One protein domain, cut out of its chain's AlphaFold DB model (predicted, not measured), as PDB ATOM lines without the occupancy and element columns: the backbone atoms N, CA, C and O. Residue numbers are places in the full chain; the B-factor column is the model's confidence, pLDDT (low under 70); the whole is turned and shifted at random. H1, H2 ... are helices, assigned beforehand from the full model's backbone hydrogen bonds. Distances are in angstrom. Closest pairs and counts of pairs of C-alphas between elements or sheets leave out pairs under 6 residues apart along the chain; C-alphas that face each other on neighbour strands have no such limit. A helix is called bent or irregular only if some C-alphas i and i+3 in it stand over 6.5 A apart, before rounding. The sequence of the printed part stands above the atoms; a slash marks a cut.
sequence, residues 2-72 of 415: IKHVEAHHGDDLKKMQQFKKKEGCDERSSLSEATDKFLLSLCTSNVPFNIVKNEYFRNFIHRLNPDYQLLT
ATOM      1  N   ILE A   2      44.727  77.039  97.379       53.31
ATOM      2  CA  ILE A   2      43.658  76.021  97.547       53.31
ATOM      3  C   ILE A   2      43.390  75.198  96.269       53.31
ATOM      4  O   ILE A   2      43.467  73.976  96.301       53.31
ATOM      5  N   LYS A   3      43.233  75.850  95.108       64.75
ATOM      6  CA  LYS A   3      43.015  75.154  93.821       64.75
ATOM      7  C   LYS A   3      44.192  74.273  93.360       64.75
ATOM      8  O   LYS A   3      44.000  73.344  92.589       64.75
ATOM      9  N   HIS A   4      45.414  74.567  93.817       68.31
ATOM     10  CA  HIS A   4      46.615  73.785  93.485       68.31
ATOM     11  C   HIS A   4      46.688  72.500  94.321       68.31
ATOM     12  O   HIS A   4      47.042  71.443  93.806       68.31
ATOM     13  N   VAL A   5      46.273  72.587  95.588       59.53
ATOM     14  CA  VAL A   5      46.160  71.437  96.494       59.53
ATOM     15  C   VAL A   5      45.074  70.470  96.010       59.53
ATOM     16  O   VAL A   5      45.292  69.263  96.012       59.53
ATOM     17  N   GLU A   6      43.946  70.982  95.513       63.75
ATOM     18  CA  GLU A   6      42.856  70.153  94.975       63.75
ATOM     19  C   GLU A   6      43.215  69.455  93.652       63.75
ATOM     20  O   GLU A   6      42.779  68.329  93.425       63.75
ATOM     21  N   ALA A   7      44.027  70.088  92.796       70.25
ATOM     22  CA  ALA A   7      44.369  69.557  91.475       70.25
ATOM     23  C   ALA A   7      45.571  68.593  91.471       70.25
ATOM     24  O   ALA A   7      45.572  67.637  90.699       70.25
ATOM     25  N   HIS A   8      46.587  68.826  92.311       68.62
ATOM     26  CA  HIS A   8      47.843  68.055  92.286       68.62
ATOM     27  C   HIS A   8      48.094  67.202  93.537       68.62
ATOM     28  O   HIS A   8      48.892  66.272  93.475       68.62
ATOM     29  N   HIS A   9      47.390  67.463  94.645       72.25
ATOM     30  CA  HIS A   9      47.528  66.737  95.916       72.25
ATOM     31  C   HIS A   9      46.188  66.161  96.410       72.25
ATOM     32  O   HIS A   9      45.971  65.974  97.607       72.25
ATOM     33  N   GLY A  10      45.268  65.860  95.485       72.81
ATOM     34  CA  GLY A  10      43.929  65.354  95.810       72.81
ATOM     35  C   GLY A  10      43.935  64.013  96.558       72.81
ATOM     36  O   GLY A  10      43.080  63.782  97.415       72.81
ATOM     37  N   ASP A  11      44.921  63.152  96.298       72.88
ATOM     38  CA  ASP A  11      45.070  61.873  97.004       72.88
ATOM     39  C   ASP A  11      45.642  62.040  98.417       72.88
ATOM     40  O   ASP A  11      45.230  61.322  99.332       72.88
ATOM     41  N   ASP A  12      46.509  63.031  98.638       71.62
ATOM     42  CA  ASP A  12      46.995  63.392  99.974       71.62
ATOM     43  C   ASP A  12      45.888  64.058 100.797       71.62
ATOM     44  O   ASP A  12      45.750  63.780 101.988       71.62
ATOM     45  N   LEU A  13      45.018  64.848 100.155       68.81
ATOM     46  CA  LEU A  13      43.826  65.420 100.780       68.81
ATOM     47  C   LEU A  13      42.826  64.326 101.190       68.81
ATOM     48  O   LEU A  13      42.306  64.352 102.305       68.81
ATOM     49  N   LYS A  14      42.607  63.319 100.333       72.12
ATOM     50  CA  LYS A  14      41.781  62.145 100.664       72.12
ATOM     51  C   LYS A  14      42.406  61.297 101.768       72.12
ATOM     52  O   LYS A  14      41.677  60.852 102.650       72.12
ATOM     53  N   LYS A  15      43.731  61.109 101.777       71.62
ATOM     54  CA  LYS A  15      44.443  60.425 102.870       71.62
ATOM     55  C   LYS A  15      44.353  61.203 104.178       71.62
ATOM     56  O   LYS A  15      44.053  60.589 105.192       71.62
ATOM     57  N   MET A  16      44.510  62.527 104.173       59.34
ATOM     58  CA  MET A  16      44.314  63.372 105.360       59.34
ATOM     59  C   MET A  16      42.874  63.317 105.872       59.34
ATOM     60  O   MET A  16      42.656  63.201 107.073       59.34
ATOM     61  N   GLN A  17      41.880  63.356 104.983       64.19
ATOM     62  CA  GLN A  17      40.471  63.234 105.362       64.19
ATOM     63  C   GLN A  17      40.135  61.827 105.875       64.19
ATOM     64  O   GLN A  17      39.362  61.695 106.819       64.19
ATOM     65  N   GLN A  18      40.742  60.776 105.319       60.62
ATOM     66  CA  GLN A  18      40.618  59.405 105.823       60.62
ATOM     67  C   GLN A  18      41.359  59.197 107.146       60.62
ATOM     68  O   GLN A  18      40.838  58.487 107.998       60.62
ATOM     69  N   PHE A  19      42.509  59.843 107.365       49.91
ATOM     70  CA  PHE A  19      43.189  59.883 108.663       49.91
ATOM     71  C   PHE A  19      42.341  60.619 109.700       49.91
ATOM     72  O   PHE A  19      42.142  60.087 110.781       49.91
ATOM     73  N   LYS A  20      41.718  61.748 109.345       50.38
ATOM     74  CA  LYS A  20      40.771  62.473 110.210       50.38
ATOM     75  C   LYS A  20      39.470  61.693 110.472       50.38
ATOM     76  O   LYS A  20      38.810  61.920 111.476       50.38
ATOM     77  N   LYS A  21      39.098  60.763 109.581       48.34
ATOM     78  CA  LYS A  21      37.944  59.854 109.732       48.34
ATOM     79  C   LYS A  21      38.293  58.559 110.489       48.34
ATOM     80  O   LYS A  21      37.402  57.961 111.082       48.34
ATOM     81  N   LYS A  22      39.565  58.128 110.479       44.09
ATOM     82  CA  LYS A  22      40.106  57.019 111.296       44.09
ATOM     83  C   LYS A  22      40.470  57.469 112.713       44.09
ATOM     84  O   LYS A  22      40.229  56.723 113.651       44.09
ATOM     85  N   GLU A  23      40.966  58.692 112.869       41.28
ATOM     86  CA  GLU A  23      41.022  59.434 114.131       41.28
ATOM     87  C   GLU A  23      39.734  60.239 114.323       41.28
ATOM     88  O   GLU A  23      39.753  61.441 114.585       41.28
ATOM     89  N   GLY A  24      38.586  59.572 114.183       40.41
ATOM     90  CA  GLY A  24      37.338  60.082 114.731       40.41
ATOM     91  C   GLY A  24      37.459  60.112 116.252       40.41
ATOM     92  O   GLY A  24      36.986  59.207 116.932       40.41
ATOM     93  N   CYS A  25      38.150  61.120 116.784       43.19
ATOM     94  CA  CYS A  25      38.042  61.513 118.175       43.19
ATOM     95  C   CYS A  25      36.614  62.030 118.336       43.19
ATOM     96  O   CYS A  25      36.301  63.170 118.011       43.19
ATOM     97  N   ASP A  26      35.725  61.115 118.700       49.38
ATOM     98  CA  ASP A  26      34.318  61.375 118.942       49.38
ATOM     99  C   ASP A  26      34.250  62.446 120.048       49.38
ATOM    100  O   ASP A  26      34.560  62.164 121.206       49.38
ATOM    101  N   GLU A  27      33.956  63.706 119.710       51.59
ATOM    102  CA  GLU A  27      34.006  64.837 120.659       51.59
ATOM    103  C   GLU A  27      33.144  64.572 121.907       51.59
ATOM    104  O   GLU A  27      33.493  64.974 123.017       51.59
ATOM    105  N   ARG A  28      32.070  63.785 121.760       51.50
ATOM    106  CA  ARG A  28      31.239  63.293 122.873       51.50
ATOM    107  C   ARG A  28      31.977  62.333 123.809       51.50
ATOM    108  O   ARG A  28      31.741  62.367 125.015       51.50
ATOM    109  N   SER A  29      32.870  61.500 123.278       57.31
ATOM    110  CA  SER A  29      33.733  60.605 124.059       57.31
ATOM    111  C   SER A  29      34.767  61.403 124.857       57.31
ATOM    112  O   SER A  29      34.923  61.182 126.057       57.31
ATOM    113  N   SER A  30      35.372  62.422 124.236       64.62
ATOM    114  CA  SER A  30      36.315  63.349 124.888       64.62
ATOM    115  C   SER A  30      35.664  64.150 126.028       64.62
ATOM    116  O   SER A  30      36.209  64.232 127.131       64.62
ATOM    117  N   LEU A  31      34.448  64.672 125.820       69.75
ATOM    118  CA  LEU A  31      33.683  65.384 126.855       69.75
ATOM    119  C   LEU A  31      33.237  64.456 127.999       69.75
ATOM    120  O   LEU A  31      33.235  64.859 129.169       69.75
ATOM    121  N   SER A  32      32.892  63.201 127.689       73.94
ATOM    122  CA  SER A  32      32.596  62.186 128.706       73.94
ATOM    123  C   SER A  32      33.834  61.859 129.540       73.94
ATOM    124  O   SER A  32      33.755  61.841 130.768       73.94
ATOM    125  N   GLU A  33      34.989  61.685 128.898       77.38
ATOM    126  CA  GLU A  33      36.263  61.421 129.571       77.38
ATOM    127  C   GLU A  33      36.703  62.602 130.452       77.38
ATOM    128  O   GLU A  33      37.133  62.409 131.592       77.38
ATOM    129  N   ALA A  34      36.538  63.838 129.970       80.75
ATOM    130  CA  ALA A  34      36.791  65.049 130.750       80.75
ATOM    131  C   ALA A  34      35.895  65.118 131.995       80.75
ATOM    132  O   ALA A  34      36.357  65.449 133.088       80.75
ATOM    133  N   THR A  35      34.626  64.731 131.850       83.38
ATOM    134  CA  THR A  35      33.677  64.655 132.966       83.38
ATOM    135  C   THR A  35      34.085  63.607 133.992       83.38
ATOM    136  O   THR A  35      33.990  63.855 135.191       83.38
ATOM    137  N   ASP A  36      34.575  62.452 133.554       79.56
ATOM    138  CA  ASP A  36      35.012  61.390 134.460       79.56
ATOM    139  C   ASP A  36      36.294  61.783 135.211       79.56
ATOM    140  O   ASP A  36      36.403  61.552 136.418       79.56
ATOM    141  N   LYS A  37      37.228  62.472 134.541       79.69
ATOM    142  CA  LYS A  37      38.426  63.059 135.169       79.69
ATOM    143  C   LYS A  37      38.075  64.159 136.174       79.69
ATOM    144  O   LYS A  37      38.671  64.208 137.248       79.69
ATOM    145  N   PHE A  38      37.090  64.999 135.863       85.25
ATOM    146  CA  PHE A  38      36.572  66.009 136.787       85.25
ATOM    147  C   PHE A  38      35.898  65.379 138.017       85.25
ATOM    148  O   PHE A  38      36.163  65.774 139.148       85.25
ATOM    149  N   LEU A  39      35.072  64.346 137.834       81.88
ATOM    150  CA  LEU A  39      34.472  63.622 138.958       81.88
ATOM    151  C   LEU A  39      35.531  62.956 139.839       81.88
ATOM    152  O   LEU A  39      35.422  62.984 141.065       81.88
ATOM    153  N   LEU A  40      36.571  62.385 139.229       75.25
ATOM    154  CA  LEU A  40      37.671  61.772 139.960       75.25
ATOM    155  C   LEU A  40      38.472  62.807 140.762       75.25
ATOM    156  O   LEU A  40      38.843  62.520 141.900       75.25
ATOM    157  N   SER A  41      38.697  64.010 140.224       78.62
ATOM    158  CA  SER A  41      39.369  65.085 140.967       78.62
ATOM    159  C   SER A  41      38.532  65.576 142.153       78.62
ATOM    160  O   SER A  41      39.082  65.798 143.229       78.62
ATOM    161  N   LEU A  42      37.202  65.645 142.022       79.31
ATOM    162  CA  LEU A  42      36.309  65.931 143.152       79.31
ATOM    163  C   LEU A  42      36.355  64.831 144.221       79.31
ATOM    164  O   LEU A  42      36.387  65.133 145.405       79.31
ATOM    165  N   CYS A  43      36.400  63.558 143.821       72.94
ATOM    166  CA  CYS A  43      36.448  62.433 144.766       72.94
ATOM    167  C   CYS A  43      37.796  62.283 145.484       72.94
ATOM    168  O   CYS A  43      37.875  61.600 146.501       72.94
ATOM    169  N   THR A  44      38.861  62.853 144.925       73.62
ATOM    170  CA  THR A  44      40.230  62.756 145.460       73.62
ATOM    171  C   THR A  44      40.697  64.042 146.134       73.62
ATOM    172  O   THR A  44      41.797  64.082 146.680       73.62
ATOM    173  N   SER A  45      39.865  65.080 146.131       74.44
ATOM    174  CA  SER A  45      40.126  66.346 146.805       74.44
ATOM    175  C   SER A  45      39.170  66.538 147.979       74.44
ATOM    176  O   SER A  45      38.116  65.915 148.055       74.44
ATOM    177  N   ASN A  46      39.519  67.436 148.901       74.75
ATOM    178  CA  ASN A  46      38.632  67.833 149.999       74.75
ATOM    179  C   ASN A  46      37.646  68.938 149.563       74.75
ATOM    180  O   ASN A  46      37.350  69.861 150.319       74.75
ATOM    181  N   VAL A  47      37.218  68.906 148.297       78.94
ATOM    182  CA  VAL A  47      36.388  69.948 147.695       78.94
ATOM    183  C   VAL A  47      34.926  69.506 147.721       78.94
ATOM    184  O   VAL A  47      34.585  68.467 147.152       78.94
ATOM    185  N   PRO A  48      34.026  70.290 148.334       82.25
ATOM    186  CA  PRO A  48      32.614  69.947 148.374       82.25
ATOM    187  C   PRO A  48      31.983  69.971 146.972       82.25
ATOM    188  O   PRO A  48      32.281  70.829 146.139       82.25
ATOM    189  N   PHE A  49      31.028  69.070 146.713       82.12
ATOM    190  CA  PHE A  49      30.344  68.970 145.412       82.12
ATOM    191  C   PHE A  49      29.537  70.220 145.031       82.12
ATOM    192  O   PHE A  49      29.101  70.353 143.888       82.12
ATOM    193  N   ASN A  50      29.315  71.145 145.965       85.06
ATOM    194  CA  ASN A  50      28.694  72.436 145.684       85.06
ATOM    195  C   ASN A  50      29.630  73.400 144.930       85.06
ATOM    196  O   ASN A  50      29.147  74.440 144.492       85.06
ATOM    197  N   ILE A  51      30.910  73.062 144.706       88.56
ATOM    198  CA  ILE A  51      31.838  73.890 143.918       88.56
ATOM    199  C   ILE A  51      31.301  74.187 142.516       88.56
ATOM    200  O   ILE A  51      31.495  75.280 141.994       88.56
ATOM    201  N   VAL A  52      30.511  73.277 141.937       88.50
ATOM    202  CA  VAL A  52      29.852  73.512 140.644       88.50
ATOM    203  C   VAL A  52      28.768  74.585 140.687       88.50
ATOM    204  O   VAL A  52      28.249  74.952 139.640       88.50
ATOM    205  N   LYS A  53      28.375  75.085 141.862       88.19
ATOM    206  CA  LYS A  53      27.480  76.241 142.025       88.19
ATOM    207  C   LYS A  53      28.249  77.559 142.162       88.19
ATOM    208  O   LYS A  53      27.636  78.610 142.042       88.19
ATOM    209  N   ASN A  54      29.562  77.513 142.394       91.88
ATOM    210  CA  ASN A  54      30.386  78.708 142.526       91.88
ATOM    211  C   ASN A  54      30.505  79.437 141.176       91.88
ATOM    212  O   ASN A  54      30.848  78.833 140.159       91.88
ATOM    213  N   GLU A  55      30.229  80.739 141.181       90.31
ATOM    214  CA  GLU A  55      30.190  81.573 139.978       90.31
ATOM    215  C   GLU A  55      31.561  81.695 139.295       90.31
ATOM    216  O   GLU A  55      31.680  81.492 138.087       90.31
ATOM    217  N   TYR A  56      32.624  81.928 140.068       92.44
ATOM    218  CA  TYR A  56      33.985  82.033 139.541       92.44
ATOM    219  C   TYR A  56      34.467  80.716 138.935       92.44
ATOM    220  O   TYR A  56      35.106  80.712 137.884       92.44
ATOM    221  N   PHE A  57      34.118  79.589 139.560       90.25
ATOM    222  CA  PHE A  57      34.440  78.269 139.029       90.25
ATOM    223  C   PHE A  57      33.709  77.992 137.707       90.25
ATOM    224  O   PHE A  57      34.317  77.510 136.753       90.25
ATOM    225  N   ARG A  58      32.425  78.353 137.606       89.31
ATOM    226  CA  ARG A  58      31.662  78.245 136.350       89.31
ATOM    227  C   ARG A  58      32.273  79.089 135.240       89.31
ATOM    228  O   ARG A  58      32.471  78.584 134.138       89.31
ATOM    229  N   ASN A  59      32.623  80.334 135.551       88.50
ATOM    230  CA  ASN A  59      33.252  81.247 134.602       88.50
ATOM    231  C   ASN A  59      34.620  80.730 134.141       88.50
ATOM    232  O   ASN A  59      34.942  80.810 132.957       88.50
ATOM    233  N   PHE A  60      35.400  80.136 135.047       92.00
ATOM    234  CA  PHE A  60      36.667  79.488 134.718       92.00
ATOM    235  C   PHE A  60      36.481  78.319 133.739       92.00
ATOM    236  O   PHE A  60      37.142  78.283 132.703       92.00
ATOM    237  N   ILE A  61      35.549  77.403 134.019       89.44
ATOM    238  CA  ILE A  61      35.277  76.250 133.148       89.44
ATOM    239  C   ILE A  61      34.759  76.700 131.777       89.44
ATOM    240  O   ILE A  61      35.266  76.240 130.756       89.44
ATOM    241  N   HIS A  62      33.832  77.658 131.742       88.62
ATOM    242  CA  HIS A  62      33.313  78.218 130.494       88.62
ATOM    243  C   HIS A  62      34.409  78.927 129.680       88.62
ATOM    244  O   HIS A  62      34.370  78.939 128.450       88.62
ATOM    245  N   ARG A  63      35.408  79.530 130.340       88.75
ATOM    246  CA  ARG A  63      36.539  80.164 129.650       88.75
ATOM    247  C   ARG A  63      37.524  79.148 129.075       88.75
ATOM    248  O   ARG A  63      38.160  79.452 128.070       88.75
ATOM    249  N   LEU A  64      37.651  77.976 129.699       87.81
ATOM    250  CA  LEU A  64      38.473  76.877 129.194       87.81
ATOM    251  C   LEU A  64      37.812  76.155 128.020       87.81
ATOM    252  O   LEU A  64      38.485  75.848 127.039       87.81
ATOM    253  N   ASN A  65      36.514  75.875 128.122       85.00
ATOM    254  CA  ASN A  65      35.740  75.257 127.055       85.00
ATOM    255  C   ASN A  65      34.267  75.715 127.132       85.00
ATOM    256  O   ASN A  65      33.540  75.243 128.009       85.00
ATOM    257  N   PRO A  66      33.819  76.598 126.220       84.12
ATOM    258  CA  PRO A  66      32.436  77.078 126.179       84.12
ATOM    259  C   PRO A  66      31.396  75.976 125.937       84.12
ATOM    260  O   PRO A  66      30.272  76.084 126.418       84.12
ATOM    261  N   ASP A  67      31.774  74.905 125.235       82.31
ATOM    262  CA  ASP A  67      30.870  73.808 124.869       82.31
ATOM    263  C   ASP A  67      30.767  72.737 125.972       82.31
ATOM    264  O   ASP A  67      29.951  71.814 125.893       82.31
ATOM    265  N   TYR A  68      31.585  72.836 127.028       85.00
ATOM    266  CA  TYR A  68      31.550  71.899 128.147       85.00
ATOM    267  C   TYR A  68      30.417  72.237 129.122       85.00
ATOM    268  O   TYR A  68      30.484  73.197 129.894       85.00
ATOM    269  N   GLN A  69      29.389  71.388 129.153       84.94
ATOM    270  CA  GLN A  69      28.284  71.539 130.093       84.94
ATOM    271  C   GLN A  69      28.630  70.937 131.462       84.94
ATOM    272  O   GLN A  69      28.684  69.719 131.641       84.94
ATOM    273  N   LEU A  70      28.828  71.804 132.456       86.50
ATOM    274  CA  LEU A  70      29.113  71.385 133.826       86.50
ATOM    275  C   LEU A  70      27.906  70.666 134.451       86.50
ATOM    276  O   LEU A  70      26.777  71.160 134.420       86.50
ATOM    277  N   LEU A  71      28.156  69.513 135.074       85.56
ATOM    278  CA  LEU A  71      27.136  68.758 135.803       85.56
ATOM    279  C   LEU A  71      26.568  69.560 136.982       85.56
ATOM    280  O   LEU A  71      27.286  70.259 137.700       85.56
ATOM    281  N   THR A  72      25.275  69.379 137.248       87.75
ATOM    282  CA  THR A  72      24.661  69.845 138.496       87.75
ATOM    283  C   THR A  72      25.149  69.008 139.679       87.75
ATOM    284  O   THR A  72      25.592  67.873 139.509       87.75
TER     285      THR A  72
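What this domain is: This is residues 2 to 72 of the 415 residues of the protein "Protein CBG20047" of Caenorhabditis briggsae (UniProt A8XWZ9). The printed part is a long, open hook of helices: H2 and then H3 follow each other along the longest axis, H1 makes a corner with H2 at one end, and at the other end the backbone folds back through the short H4 into H5. H5 runs back toward the start of H3 with an open gap between the two, and residues 65 to 72 then turn again and run in the direction of H4. The 71 residues printed hold five named helices, in the order H1, H2, H3, H4, H5, and no named strand; the class is all helix. The whole is extended, a rod with a radius of gyration of the C-alphas of 19.5 A and spans of 58 by 21 by 16 A.

Where its parts are: H1 is residues 2 to 8 and begins at C-alpha 2, at (43.658, 76.021, 97.547). H2, residues 10 to 22, measures 18.0 A from first to last C-alpha. H3, residues 27 to 44, is the longest helix, at 25.7 A, and begins at C-alpha 27, at (34.006, 64.837, 120.659). H4 is residues 49 to 53, 8.5 A long; it is irregular, but only just, with C-alphas 49 and 52 standing 6.6 A apart. H5, residues 55 to 64, measures 14.4 A and ends at C-alpha 64, at (38.473, 76.877, 129.194).

How they stand to each other: H1 and H2 are close but not clearly touching; their closest C-alphas, those of Glu 6 and Leu 13, are 7.6 A apart. Their lines are about perpendicular, at 75 degrees. H2 and H3 are apart, although they follow each other in the chain. H3 and H4 are close but not clearly touching, with the closest C-alphas, those of Leu 42 and Phe 49, 7.1 A apart. H4 and H5 are also close but not clearly touching, and their closest C-alphas, those of Val 52 and Arg 58, are 6.6 A apart. H3 and H5 are apart. In H1, H2, H3 and H5 every O i to N i+4 pair is within hydrogen-bond range; in H4 it is 0 of 1, beside 1 of 2 O i to N i+3 pairs.

The domain as a whole: The two C-alphas farthest apart are those of Ala 7 and Asn 46, at 58.8 A. The printed part has no cut, and the four links between its helices are tight. Residues 7 to 12, 15 to 30 and 43 to 48 stand free. The mean pLDDT of the printed part is 73.7; 23 residues are under 70, namely residues 2 to 6, residue 8, residue 13 and residues 16 to 31.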